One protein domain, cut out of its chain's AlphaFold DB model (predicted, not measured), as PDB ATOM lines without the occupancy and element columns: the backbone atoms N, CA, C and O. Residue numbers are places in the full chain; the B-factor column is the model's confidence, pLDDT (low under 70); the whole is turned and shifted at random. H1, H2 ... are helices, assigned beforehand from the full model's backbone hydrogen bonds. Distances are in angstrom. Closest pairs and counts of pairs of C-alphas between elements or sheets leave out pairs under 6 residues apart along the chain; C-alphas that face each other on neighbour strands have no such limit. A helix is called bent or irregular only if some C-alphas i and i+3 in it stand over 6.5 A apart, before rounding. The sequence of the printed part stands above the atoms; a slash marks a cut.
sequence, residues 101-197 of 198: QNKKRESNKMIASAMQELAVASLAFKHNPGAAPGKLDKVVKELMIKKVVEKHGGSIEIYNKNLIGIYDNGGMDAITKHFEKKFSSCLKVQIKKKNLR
ATOM      1  N   GLN A 101      65.337  77.436  47.535       91.50
ATOM      2  CA  GLN A 101      65.712  78.680  48.205       91.50
ATOM      3  C   GLN A 101      64.882  79.861  47.693       91.50
ATOM      4  O   GLN A 101      64.373  80.656  48.482       91.50
ATOM      5  N   ASN A 102      64.672  79.952  46.378       90.38
ATOM      6  CA  ASN A 102      63.816  80.977  45.778       90.38
ATOM      7  C   ASN A 102      62.363  80.861  46.247       90.38
ATOM      8  O   ASN A 102      61.783  81.863  46.656       90.38
ATOM      9  N   LYS A 103      61.792  79.650  46.249       91.06
ATOM     10  CA  LYS A 103      60.435  79.415  46.766       91.06
ATOM     11  C   LYS A 103      60.306  79.825  48.233       91.06
ATOM     12  O   LYS A 103      59.351  80.508  48.588       91.06
ATOM     13  N   LYS A 104      61.277  79.453  49.072       87.94
ATOM     14  CA  LYS A 104      61.301  79.819  50.494       87.94
ATOM     15  C   LYS A 104      61.373  81.332  50.680       87.94
ATOM     16  O   LYS A 104      60.623  81.884  51.478       87.94
ATOM     17  N   ARG A 105      62.222  82.024  49.914       85.38
ATOM     18  CA  ARG A 105      62.292  83.494  49.934       85.38
ATOM     19  C   ARG A 105      60.969  84.137  49.543       85.38
ATOM     20  O   ARG A 105      60.565  85.096  50.188       85.38
ATOM     21  N   GLU A 106      60.301  83.614  48.524       87.38
ATOM     22  CA  GLU A 106      59.020  84.156  48.076       87.38
ATOM     23  C   GLU A 106      57.913  83.942  49.113       87.38
ATOM     24  O   GLU A 106      57.222  84.888  49.478       87.38
ATOM     25  N   SER A 107      57.835  82.742  49.695       87.12
ATOM     26  CA  SER A 107      56.933  82.456  50.816       87.12
ATOM     27  C   SER A 107      57.187  83.389  52.003       87.12
ATOM     28  O   SER A 107      56.251  83.952  52.562       87.12
ATOM     29  N   ASN A 108      58.454  83.603  52.363       85.38
ATOM     30  CA  ASN A 108      58.824  84.490  53.465       85.38
ATOM     31  C   ASN A 108      58.416  85.944  53.200       85.38
ATOM     32  O   ASN A 108      57.996  86.632  54.126       85.38
ATOM     33  N   LYS A 109      58.519  86.420  51.952       85.81
ATOM     34  CA  LYS A 109      58.009  87.748  51.580       85.81
ATOM     35  C   LYS A 109      56.498  87.830  51.773       85.81
ATOM     36  O   LYS A 109      56.042  88.770  52.409       85.81
ATOM     37  N   MET A 110      55.744  86.852  51.268       84.69
ATOM     38  CA  MET A 110      54.278  86.837  51.376       84.69
ATOM     39  C   MET A 110      53.816  86.835  52.836       84.69
ATOM     40  O   MET A 110      52.969  87.639  53.215       84.69
ATOM     41  N   ILE A 111      54.421  85.978  53.665       84.25
ATOM     42  CA  ILE A 111      54.120  85.890  55.099       84.25
ATOM     43  C   ILE A 111      54.430  87.221  55.793       84.25
ATOM     44  O   ILE A 111      53.572  87.770  56.482       84.25
ATOM     45  N   ALA A 112      55.618  87.786  55.560       84.00
ATOM     46  CA  ALA A 112      56.008  89.067  56.142       84.00
ATOM     47  C   ALA A 112      55.061  90.212  55.733       84.00
ATOM     48  O   ALA A 112      54.682  91.022  56.579       84.00
ATOM     49  N   SER A 113      54.638  90.259  54.464       81.88
ATOM     50  CA  SER A 113      53.655  91.233  53.975       81.88
ATOM     51  C   SER A 113      52.298  91.078  54.662       81.88
ATOM     52  O   SER A 113      51.764  92.065  55.160       81.88
ATOM     53  N   ALA A 114      51.774  89.855  54.775       82.56
ATOM     54  CA  ALA A 114      50.504  89.602  55.455       82.56
ATOM     55  C   ALA A 114      50.555  89.998  56.941       82.56
ATOM     56  O   ALA A 114      49.652  90.663  57.449       82.56
ATOM     57  N   MET A 115      51.646  89.657  57.637       85.31
ATOM     58  CA  MET A 115      51.853  90.040  59.038       85.31
ATOM     59  C   MET A 115      51.897  91.558  59.215       85.31
ATOM     60  O   MET A 115      51.322  92.102  60.158       85.31
ATOM     61  N   GLN A 116      52.571  92.256  58.304       82.38
ATOM     62  CA  GLN A 116      52.642  93.709  58.314       82.38
ATOM     63  C   GLN A 116      51.263  94.339  58.082       82.38
ATOM     64  O   GLN A 116      50.879  95.234  58.836       82.38
ATOM     65  N   GLU A 117      50.519  93.895  57.066       80.56
ATOM     66  CA  GLU A 117      49.164  94.389  56.785       80.56
ATOM     67  C   GLU A 117      48.246  94.201  57.995       80.56
ATOM     68  O   GLU A 117      47.579  95.148  58.419       80.56
ATOM     69  N   LEU A 118      48.290  93.021  58.615       84.75
ATOM     70  CA  LEU A 118      47.498  92.703  59.798       84.75
ATOM     71  C   LEU A 118      47.872  93.572  61.009       84.75
ATOM     72  O   LEU A 118      46.986  94.060  61.717       84.75
ATOM     73  N   ALA A 119      49.166  93.807  61.239       84.69
ATOM     74  CA  ALA A 119      49.640  94.662  62.328       84.69
ATOM     75  C   ALA A 119      49.221  96.127  62.124       84.69
ATOM     76  O   ALA A 119      48.749  96.784  63.054       84.69
ATOM     77  N   VAL A 120      49.347  96.637  60.896       79.06
ATOM     78  CA  VAL A 120      48.931  97.999  60.537       79.06
ATOM     79  C   VAL A 120      47.418  98.165  60.683       79.06
ATOM     80  O   VAL A 120      46.979  99.147  61.281       79.06
ATOM     81  N   ALA A 121      46.621  97.208  60.198       79.00
ATOM     82  CA  ALA A 121      45.166  97.230  60.337       79.00
ATOM     83  C   ALA A 121      44.736  97.203  61.813       79.00
ATOM     84  O   ALA A 121      43.925  98.033  62.234       79.00
ATOM     85  N   SER A 122      45.341  96.321  62.615       82.88
ATOM     86  CA  SER A 122      45.091  96.222  64.059       82.88
ATOM     87  C   SER A 122      45.383  97.538  64.786       82.88
ATOM     88  O   SER A 122      44.563  98.013  65.571       82.88
ATOM     89  N   LEU A 123      46.517  98.182  64.490       79.00
ATOM     90  CA  LEU A 123      46.870  99.480  65.078       79.00
ATOM     91  C   LEU A 123      45.935 100.602  64.614       79.00
ATOM     92  O   LEU A 123      45.522 101.436  65.422       79.00
ATOM     93  N   ALA A 124      45.576 100.621  63.330       76.06
ATOM     94  CA  ALA A 124      44.655 101.611  62.791       76.06
ATOM     95  C   ALA A 124      43.281 101.519  63.476       76.06
ATOM     96  O   ALA A 124      42.739 102.555  63.869       76.06
ATOM     97  N   PHE A 125      42.769 100.301  63.692       77.75
ATOM     98  CA  PHE A 125      41.525 100.051  64.421       77.75
ATOM     99  C   PHE A 125      41.636 100.445  65.901       77.75
ATOM    100  O   PHE A 125      40.810 101.216  66.388       77.75
ATOM    101  N   LYS A 126      42.701 100.013  66.596       81.69
ATOM    102  CA  LYS A 126      42.964 100.337  68.013       81.69
ATOM    103  C   LYS A 126      42.944 101.845  68.279       81.69
ATOM    104  O   LYS A 126      42.379 102.292  69.272       81.69
ATOM    105  N   HIS A 127      43.551 102.642  67.399       74.88
ATOM    106  CA  HIS A 127      43.626 104.096  67.570       74.88
ATOM    107  C   HIS A 127      42.440 104.862  66.959       74.88
ATOM    108  O   HIS A 127      42.215 106.024  67.310       74.88
ATOM    109  N   ASN A 128      41.662 104.241  66.067       73.00
ATOM    110  CA  ASN A 128      40.535 104.876  65.386       73.00
ATOM    111  C   ASN A 128      39.292 103.965  65.301       73.00
ATOM    112  O   ASN A 128      38.792 103.734  64.200       73.00
ATOM    113  N   PRO A 129      38.724 103.519  66.437       71.25
ATOM    114  CA  PRO A 129      37.650 102.518  66.451       71.25
ATOM    115  C   PRO A 129      36.349 102.969  65.758       71.25
ATOM    116  O   PRO A 129      35.538 102.137  65.378       71.25
ATOM    117  N   GLY A 130      36.152 104.280  65.560       71.00
ATOM    118  CA  GLY A 130      34.996 104.861  64.855       71.00
ATOM    119  C   GLY A 130      35.310 105.449  63.473       71.00
ATOM    120  O   GLY A 130      34.538 106.261  62.964       71.00
ATOM    121  N   ALA A 131      36.474 105.153  62.884       67.94
ATOM    122  CA  ALA A 131      36.796 105.641  61.545       67.94
ATOM    123  C   ALA A 131      36.042 104.846  60.470       67.94
ATOM    124  O   ALA A 131      36.062 103.621  60.460       67.94
ATOM    125  N   ALA A 132      35.432 105.560  59.520       71.44
ATOM    126  CA  ALA A 132      34.851 104.937  58.334       71.44
ATOM    127  C   ALA A 132      35.929 104.163  57.541       71.44
ATOM    128  O   ALA A 132      37.067 104.648  57.462       71.44
ATOM    129  N   PRO A 133      35.584 103.039  56.885       68.25
ATOM    130  CA  PRO A 133      36.543 102.187  56.172       68.25
ATOM    131  C   PRO A 133      37.482 102.944  55.216       68.25
ATOM    132  O   PRO A 133      38.690 102.717  55.221       68.25
ATOM    133  N   GLY A 134      36.972 103.938  54.477       66.94
ATOM    134  CA  GLY A 134      37.786 104.753  53.561       66.94
ATOM    135  C   GLY A 134      38.843 105.641  54.240       66.94
ATOM    136  O   GLY A 134      39.872 105.948  53.640       66.94
ATOM    137  N   LYS A 135      38.644 106.040  55.507       65.56
ATOM    138  CA  LYS A 135      39.671 106.754  56.293       65.56
ATOM    139  C   LYS A 135      40.753 105.796  56.789       65.56
ATOM    140  O   LYS A 135      41.905 106.208  56.888       65.56
ATOM    141  N   LEU A 136      40.389 104.545  57.069       63.12
ATOM    142  CA  LEU A 136      41.320 103.501  57.493       63.12
ATOM    143  C   LEU A 136      42.275 103.119  56.352       63.12
ATOM    144  O   LEU A 136      43.481 103.068  56.572       63.12
ATOM    145  N   ASP A 137      41.762 102.980  55.126       67.94
ATOM    146  CA  ASP A 137      42.558 102.683  53.922       67.94
ATOM    147  C   ASP A 137      43.673 103.718  53.681       67.94
ATOM    148  O   ASP A 137      44.814 103.374  53.374       67.94
ATOM    149  N   LYS A 138      43.389 105.006  53.922       67.44
ATOM    150  CA  LYS A 138      44.399 106.072  53.843       67.44
ATOM    151  C   LYS A 138      45.508 105.913  54.892       67.44
ATOM    152  O   LYS A 138      46.675 106.119  54.570       67.44
ATOM    153  N   VAL A 139      45.159 105.540  56.127       63.91
ATOM    154  CA  VAL A 139      46.132 105.300  57.210       63.91
ATOM    155  C   VAL A 139      46.985 104.069  56.910       63.91
ATOM    156  O   VAL A 139      48.204 104.125  57.053       63.91
ATOM    157  N   VAL A 140      46.364 102.992  56.423       65.94
ATOM    158  CA  VAL A 140      47.061 101.780  55.976       65.94
ATOM    159  C   VAL A 140      48.047 102.123  54.853       65.94
ATOM    160  O   VAL A 140      49.224 101.795  54.965       65.94
ATOM    161  N   LYS A 141      47.627 102.876  53.826       69.31
ATOM    162  CA  LYS A 141      48.497 103.330  52.721       69.31
ATOM    163  C   LYS A 141      49.644 104.243  53.165       69.31
ATOM    164  O   LYS A 141      50.735 104.146  52.607       69.31
ATOM    165  N   GLU A 142      49.438 105.115  54.153       63.47
ATOM    166  CA  GLU A 142      50.510 105.950  54.723       63.47
ATOM    167  C   GLU A 142      51.532 105.131  55.533       63.47
ATOM    168  O   GLU A 142      52.710 105.496  55.567       63.47
ATOM    169  N   LEU A 143      51.099 104.025  56.149       64.69
ATOM    170  CA  LEU A 143      51.930 103.115  56.946       64.69
ATOM    171  C   LEU A 143      52.554 101.961  56.128       64.69
ATOM    172  O   LEU A 143      53.417 101.247  56.640       64.69
ATOM    173  N   MET A 144      52.156 101.779  54.862       65.44
ATOM    174  CA  MET A 144      52.686 100.749  53.958       65.44
ATOM    175  C   MET A 144      54.178 100.945  53.621       65.44
ATOM    176  O   MET A 144      54.692 102.049  53.427       65.44
ATOM    177  N   ILE A 145      54.879  99.818  53.503       55.75
ATOM    178  CA  ILE A 145      56.333  99.684  53.628       55.75
ATOM    179  C   ILE A 145      57.213 100.310  52.551       55.75
ATOM    180  O   ILE A 145      58.377 100.569  52.864       55.75
ATOM    181  N   LYS A 146      56.730 100.590  51.330       53.88
ATOM    182  CA  LYS A 146      57.601 101.145  50.266       53.88
ATOM    183  C   LYS A 146      58.402 102.359  50.770       53.88
ATOM    184  O   LYS A 146      59.612 102.390  50.610       53.88
ATOM    185  N   LYS A 147      57.767 103.239  51.559       55.53
ATOM    186  CA  LYS A 147      58.417 104.394  52.212       55.53
ATOM    187  C   LYS A 147      59.306 104.065  53.423       55.53
ATOM    188  O   LYS A 147      60.141 104.885  53.795       55.53
ATOM    189  N   VAL A 148      59.108 102.933  54.097       52.91
ATOM    190  CA  VAL A 148      59.820 102.557  55.334       52.91
ATOM    191  C   VAL A 148      61.120 101.818  55.024       52.91
ATOM    192  O   VAL A 148      62.135 102.124  55.647       52.91
ATOM    193  N   VAL A 149      61.112 100.899  54.052       55.41
ATOM    194  CA  VAL A 149      62.328 100.200  53.592       55.41
ATOM    195  C   VAL A 149      63.259 101.164  52.851       55.41
ATOM    196  O   VAL A 149      64.446 101.194  53.163       55.41
ATOM    197  N   GLU A 150      62.725 102.041  51.988       55.12
ATOM    198  CA  GLU A 150      63.502 103.104  51.319       55.12
ATOM    199  C   GLU A 150      64.180 104.068  52.311       55.12
ATOM    200  O   GLU A 150      65.292 104.524  52.065       55.12
ATOM    201  N   LYS A 151      63.555 104.356  53.463       54.50
ATOM    202  CA  LYS A 151      64.092 105.299  54.463       54.50
ATOM    203  C   LYS A 151      65.199 104.749  55.368       54.50
ATOM    204  O   LYS A 151      65.859 105.550  56.019       54.50
ATOM    205  N   HIS A 152      65.367 103.428  55.478       52.97
ATOM    206  CA  HIS A 152      66.200 102.822  56.534       52.97
ATOM    207  C   HIS A 152      67.361 101.963  56.010       52.97
ATOM    208  O   HIS A 152      68.007 101.281  56.800       52.97
ATOM    209  N   GLY A 153      67.641 101.991  54.702       52.91
ATOM    210  CA  GLY A 153      68.897 101.483  54.128       52.91
ATOM    211  C   GLY A 153      69.157  99.974  54.260       52.91
ATOM    212  O   GLY A 153      70.271  99.531  54.004       52.91
ATOM    213  N   GLY A 154      68.163  99.176  54.661       65.69
ATOM    214  CA  GLY A 154      68.278  97.719  54.785       65.69
ATOM    215  C   GLY A 154      67.761  96.975  53.552       65.69
ATOM    216  O   GLY A 154      66.875  97.463  52.849       65.69
ATOM    217  N   SER A 155      68.263  95.759  53.306       75.19
ATOM    218  CA  SER A 155      67.684  94.898  52.270       75.19
ATOM    219  C   SER A 155      66.308  94.380  52.706       75.19
ATOM    220  O   SER A 155      66.070  94.075  53.880       75.19
ATOM    221  N   ILE A 156      65.394  94.235  51.746       74.94
ATOM    222  CA  ILE A 156      64.052  93.689  51.996       74.94
ATOM    223  C   ILE A 156      64.105  92.264  52.575       74.94
ATOM    224  O   ILE A 156      63.256  91.877  53.372       74.94
ATOM    225  N   GLU A 157      65.138  91.493  52.226       75.12
ATOM    226  CA  GLU A 157      65.344  90.141  52.746       75.12
ATOM    227  C   GLU A 157      65.665  90.145  54.245       75.12
ATOM    228  O   GLU A 157      65.108  89.337  54.987       75.12
ATOM    229  N   ILE A 158      66.517  91.070  54.704       80.06
ATOM    230  CA  ILE A 158      66.846  91.227  56.129       80.06
ATOM    231  C   ILE A 158      65.603  91.663  56.905       80.06
ATOM    232  O   ILE A 158      65.304  91.109  57.962       80.06
ATOM    233  N   TYR A 159      64.843  92.613  56.358       82.06
ATOM    234  CA  TYR A 159      63.596  93.060  56.969       82.06
ATOM    235  C   TYR A 159      62.601  91.905  57.170       82.06
ATOM    236  O   TYR A 159      62.096  91.712  58.278       82.06
ATOM    237  N   ASN A 160      62.372  91.099  56.130       83.12
ATOM    238  CA  ASN A 160      61.439  89.974  56.195       83.12
ATOM    239  C   ASN A 160      61.905  88.892  57.175       83.12
ATOM    240  O   ASN A 160      61.091  88.374  57.935       83.12
ATOM    241  N   LYS A 161      63.208  88.575  57.204       84.25
ATOM    242  CA  LYS A 161      63.769  87.634  58.189       84.25
ATOM    243  C   LYS A 161      63.555  88.121  59.622       84.25
ATOM    244  O   LYS A 161      63.141  87.334  60.465       84.25
ATOM    245  N   ASN A 162      63.781  89.409  59.885       87.19
ATOM    246  CA  ASN A 162      63.576  89.987  61.213       87.19
ATOM    247  C   ASN A 162      62.106  89.930  61.639       87.19
ATOM    248  O   ASN A 162      61.824  89.599  62.787       87.19
ATOM    249  N   LEU A 163      61.170  90.223  60.730       86.50
ATOM    250  CA  LEU A 163      59.740  90.092  61.018       86.50
ATOM    251  C   LEU A 163      59.357  88.660  61.373       86.50
ATOM    252  O   LEU A 163      58.713  88.448  62.394       86.50
ATOM    253  N   ILE A 164      59.763  87.691  60.554       86.94
ATOM    254  CA  ILE A 164      59.474  86.278  60.814       86.94
ATOM    255  C   ILE A 164      60.061  85.871  62.169       86.94
ATOM    256  O   ILE A 164      59.343  85.327  62.994       86.94
ATOM    257  N   GLY A 165      61.304  86.260  62.469       89.75
ATOM    258  CA  GLY A 165      61.921  85.981  63.766       89.75
ATOM    259  C   GLY A 165      61.191  86.612  64.961       89.75
ATOM    260  O   GLY A 165      61.117  86.000  66.022       89.75
ATOM    261  N   ILE A 166      60.619  87.815  64.830       89.44
ATOM    262  CA  ILE A 166      59.793  88.411  65.900       89.44
ATOM    263  C   ILE A 166      58.525  87.579  66.123       89.44
ATOM    264  O   ILE A 166      58.113  87.379  67.265       89.44
ATOM    265  N   TYR A 167      57.915  87.093  65.045       90.62
ATOM    266  CA  TYR A 167      56.715  86.270  65.119       90.62
ATOM    267  C   TYR A 167      56.986  84.881  65.680       90.62
ATOM    268  O   TYR A 167      56.262  84.451  66.570       90.62
ATOM    269  N   ASP A 168      58.052  84.218  65.246       90.38
ATOM    270  CA  ASP A 168      58.420  82.899  65.762       90.38
ATOM    271  C   ASP A 168      58.653  82.936  67.286       90.38
ATOM    272  O   ASP A 168      58.345  81.978  67.987       90.38
ATOM    273  N   ASN A 169      59.131  84.070  67.816       92.56
ATOM    274  CA  ASN A 169      59.413  84.250  69.243       92.56
ATOM    275  C   ASN A 169      58.226  84.753  70.087       92.56
ATOM    276  O   ASN A 169      58.285  84.682  71.313       92.56
ATOM    277  N   GLY A 170      57.179  85.323  69.485       89.00
ATOM    278  CA  GLY A 170      56.128  85.997  70.265       89.00
ATOM    279  C   GLY A 170      54.820  86.285  69.530       89.00
ATOM    280  O   GLY A 170      54.016  87.098  69.993       89.00
ATOM    281  N   GLY A 171      54.612  85.645  68.382       92.12
ATOM    282  CA  GLY A 171      53.414  85.742  67.559       92.12
ATOM    283  C   GLY A 171      53.090  87.159  67.081       92.12
ATOM    284  O   GLY A 171      53.930  88.063  67.032       92.12
ATOM    285  N   MET A 172      51.820  87.364  66.729       89.25
ATOM    286  CA  MET A 172      51.320  88.658  66.251       89.25
ATOM    287  C   MET A 172      51.344  89.762  67.312       89.25
ATOM    288  O   MET A 172      51.445  90.935  66.951       89.25
ATOM    289  N   ASP A 173      51.306  89.427  68.601       91.38
ATOM    290  CA  ASP A 173      51.408  90.410  69.683       91.38
ATOM    291  C   ASP A 173      52.785  91.077  69.702       91.38
ATOM    292  O   ASP A 173      52.888  92.303  69.808       91.38
ATOM    293  N   ALA A 174      53.853  90.287  69.549       92.06
ATOM    294  CA  ALA A 174      55.212  90.810  69.450       92.06
ATOM    295  C   ALA A 174      55.389  91.681  68.199       92.06
ATOM    296  O   ALA A 174      55.977  92.763  68.281       92.06
ATOM    297  N   ILE A 175      54.815  91.264  67.065       87.38
ATOM    298  CA  ILE A 175      54.798  92.061  65.831       87.38
ATOM    299  C   ILE A 175      54.065  93.381  66.056       87.38
ATOM    300  O   ILE A 175      54.609  94.448  65.777       87.38
ATOM    301  N   THR A 176      52.862  93.343  66.617       86.44
ATOM    302  CA  THR A 176      52.046  94.540  66.839       86.44
ATOM    303  C   THR A 176      52.748  95.515  67.781       86.44
ATOM    304  O   THR A 176      52.837  96.700  67.465       86.44
ATOM    305  N   LYS A 177      53.356  95.031  68.875       88.75
ATOM    306  CA  LYS A 177      54.183  95.850  69.783       88.75
ATOM    307  C   LYS A 177      55.415  96.432  69.084       88.75
ATOM    308  O   LYS A 177      55.734  97.605  69.288       88.75
ATOM    309  N   HIS A 178      56.103  95.645  68.252       87.19
ATOM    310  CA  HIS A 178      57.241  96.121  67.460       87.19
ATOM    311  C   HIS A 178      56.825  97.283  66.551       87.19
ATOM    312  O   HIS A 178      57.491  98.321  66.528       87.19
ATOM    313  N   PHE A 179      55.697  97.141  65.852       82.19
ATOM    314  CA  PHE A 179      55.143  98.191  65.001       82.19
ATOM    315  C   PHE A 179      54.674  99.399  65.815       82.19
ATOM    316  O   PHE A 179      55.002 100.524  65.454       82.19
ATOM    317  N   GLU A 180      53.983  99.207  66.937       82.00
ATOM    318  CA  GLU A 180      53.520 100.297  67.805       82.00
ATOM    319  C   GLU A 180      54.691 101.146  68.315       82.00
ATOM    320  O   GLU A 180      54.648 102.376  68.247       82.00
ATOM    321  N   LYS A 181      55.789 100.502  68.741       83.31
ATOM    322  CA  LYS A 181      57.032 101.184  69.129       83.31
ATOM    323  C   LYS A 181      57.646 101.931  67.945       83.31
ATOM    324  O   LYS A 181      57.992 103.105  68.070       83.31
ATOM    325  N   LYS A 182      57.765 101.262  66.793       75.50
ATOM    326  CA  LYS A 182      58.416 101.798  65.590       75.50
ATOM    327  C   LYS A 182      57.652 102.972  64.970       75.50
ATOM    328  O   LYS A 182      58.269 103.925  64.507       75.50
ATOM    329  N   PHE A 183      56.325 102.928  64.999       70.50
ATOM    330  CA  PHE A 183      55.437 103.932  64.407       70.50
ATOM    331  C   PHE A 183      54.791 104.857  65.444       70.50
ATOM    332  O   PHE A 183      53.901 105.636  65.103       70.50
ATOM    333  N   SER A 184      55.268 104.838  66.694       67.75
ATOM    334  CA  SER A 184      54.737 105.667  67.783       67.75
ATOM    335  C   SER A 184      54.686 107.158  67.417       67.75
ATOM    336  O   SER A 184      53.725 107.852  67.748       67.75
ATOM    337  N   SER A 185      55.675 107.663  66.672       61.00
ATOM    338  CA  SER A 185      55.706 109.051  66.190       61.00
ATOM    339  C   SER A 185      54.616 109.347  65.149       61.00
ATOM    340  O   SER A 185      53.938 110.367  65.260       61.00
ATOM    341  N   CYS A 186      54.382 108.445  64.190       54.91
ATOM    342  CA  CYS A 186      53.313 108.562  63.189       54.91
ATOM    343  C   CYS A 186      51.916 108.482  63.827       54.91
ATOM    344  O   CYS A 186      51.020 109.241  63.455       54.91
ATOM    345  N   LEU A 187      51.747 107.621  64.834       57.53
ATOM    346  CA  LEU A 187      50.490 107.450  65.565       57.53
ATOM    347  C   LEU A 187      50.157 108.679  66.436       57.53
ATOM    348  O   LEU A 187      49.016 109.147  66.445       57.53
ATOM    349  N   LYS A 188      51.154 109.291  67.097       54.03
ATOM    350  CA  LYS A 188      50.980 110.516  67.913       54.03
ATOM    351  C   LYS A 188      50.516 111.735  67.101       54.03
ATOM    352  O   LYS A 188      49.767 112.566  67.620       54.03
ATOM    353  N   VAL A 189      50.916 111.849  65.831       50.28
ATOM    354  CA  VAL A 189      50.516 112.961  64.940       50.28
ATOM    355  C   VAL A 189      49.017 112.919  64.611       50.28
ATOM    356  O   VAL A 189      48.380 113.972  64.517       50.28
ATOM    357  N   GLN A 190      48.417 111.729  64.495       52.00
ATOM    358  CA  GLN A 190      46.975 111.593  64.248       52.00
ATOM    359  C   GLN A 190      46.133 111.921  65.494       52.00
ATOM    360  O   GLN A 190      45.096 112.574  65.372       52.00
ATOM    361  N   ILE A 191      46.613 111.567  66.694       49.34
ATOM    362  CA  ILE A 191      45.947 111.885  67.970       49.34
ATOM    363  C   ILE A 191      45.890 113.406  68.197       49.34
ATOM    364  O   ILE A 191      44.829 113.939  68.526       49.34
ATOM    365  N   LYS A 192      46.986 114.138  67.934       45.97
ATOM    366  CA  LYS A 192      46.997 115.610  68.054       45.97
ATOM    367  C   LYS A 192      46.017 116.291  67.088       45.97
ATOM    368  O   LYS A 192      45.293 117.186  67.506       45.97
ATOM    369  N   LYS A 193      45.913 115.841  65.830       47.72
ATOM    370  CA  LYS A 193      44.950 116.409  64.859       47.72
ATOM    371  C   LYS A 193      43.482 116.206  65.254       47.72
ATOM    372  O   LYS A 193      42.647 117.019  64.868       47.72
ATOM    373  N   LYS A 194      43.166 115.147  66.006       47.78
ATOM    374  CA  LYS A 194      41.808 114.868  66.501       47.78
ATOM    375  C   LYS A 194      41.424 115.773  67.681       47.78
ATOM    376  O   LYS A 194      40.264 116.146  67.793       47.78
ATOM    377  N   ASN A 195      42.401 116.174  68.496       39.97
ATOM    378  CA  ASN A 195      42.194 117.052  69.655       39.97
ATOM    379  C   ASN A 195      42.190 118.552  69.309       39.97
ATOM    380  O   ASN A 195      41.710 119.343  70.106       39.97
ATOM    381  N   LEU A 196      42.690 118.943  68.131       40.34
ATOM    382  CA  LEU A 196      42.691 120.330  67.633       40.34
ATOM    383  C   LEU A 196      41.443 120.710  66.811       40.34
ATOM    384  O   LEU A 196      41.375 121.813  66.281       40.34
ATOM    385  N   ARG A 197      40.484 119.790  66.645       42.12
ATOM    386  CA  ARG A 197      39.217 120.012  65.916       42.12
ATOM    387  C   ARG A 197      37.978 119.884  66.814       42.12
ATOM    388  O   ARG A 197      36.893 119.628  66.299       42.12
TER     389      ARG A 197
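This is residues 101 to 197 of the 198 residues of an uncharacterized protein of Rhizophagus clarus (UniProt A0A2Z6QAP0). One long helix, H1, makes the backbone of this model, and the bent helix H4 packs on it as a V, its two arms H4a and H4b crossing H1 at different places along its length. H2 folds back over residues 117 to 125 of H1, the short H3 lies off to the side near the beginning of H4a, and H5 extends beyond the end of H1, where residues 192 to 197 stick out. The printed part has 97 residues with five named helices, H1 to H5 in chain order, and no named strand, and its class is all helix. The whole is compact, with a radius of gyration of the C-alphas of 14.5 A, and spans 52 by 26 by 23 A.

Find C-alpha 101 at (65.712, 78.680, 48.205); from there H1, residues 101 to 127, runs 38.8 A to C-alpha 127 at (43.626, 104.096, 67.570). H2 is residues 133 to 143, 15.4 A long, and H3 is residues 146 to 152, 10.8 A long. H4, residues 156 to 182, was assigned as one helix by its hydrogen bonds but is bent, with C-alphas 169 and 172 9.7 A apart. Its arm H4a, residues 156 to 169, measures 20.2 A, and its arm H4b, residues 172 to 182, measures 14.9 A. H5, residues 184 to 195, runs 17.0 A to C-alpha 195 at (42.194, 117.052, 69.655).

Begin at H1. Its residues 105 to 112 alone touch H4a, at a steep tilt of 68 degrees, only just short of about perpendicular; the closest C-alphas are those of Ala 112 and Asn 160, 5.5 A apart. Its residues 115 to 123 alone touch H4b, about perpendicular at 71 degrees, but only just; the C-alphas of Ala 119 and Thr 176 come closest, at 5.1 A. H2 touches H1 at a steep tilt of 55 degrees, opposite ways, closest at the C-alphas of Val 120 and Val 140, 6.2 A. H1 and H5 are close but not clearly touching, with the C-alphas of His 127 and Leu 187 closest at 7.9 A. H3 and H4a are also close but not clearly touching, while H1 and H3 are apart. Every O i to N i+4 pair is within hydrogen-bond range in H1, H3, H4a and H4b, against 6 of 7 in H2 and 7 of 8 in H5.

Look from Gln 101 to Arg 197 for the two C-alphas farthest apart, 52.2 A. The printed part has no cut, and its four links are tight. The mean pLDDT of the printed part is 73.6, and it is under 70 at residue 131, residues 133 to 154 and residues 184 to 197.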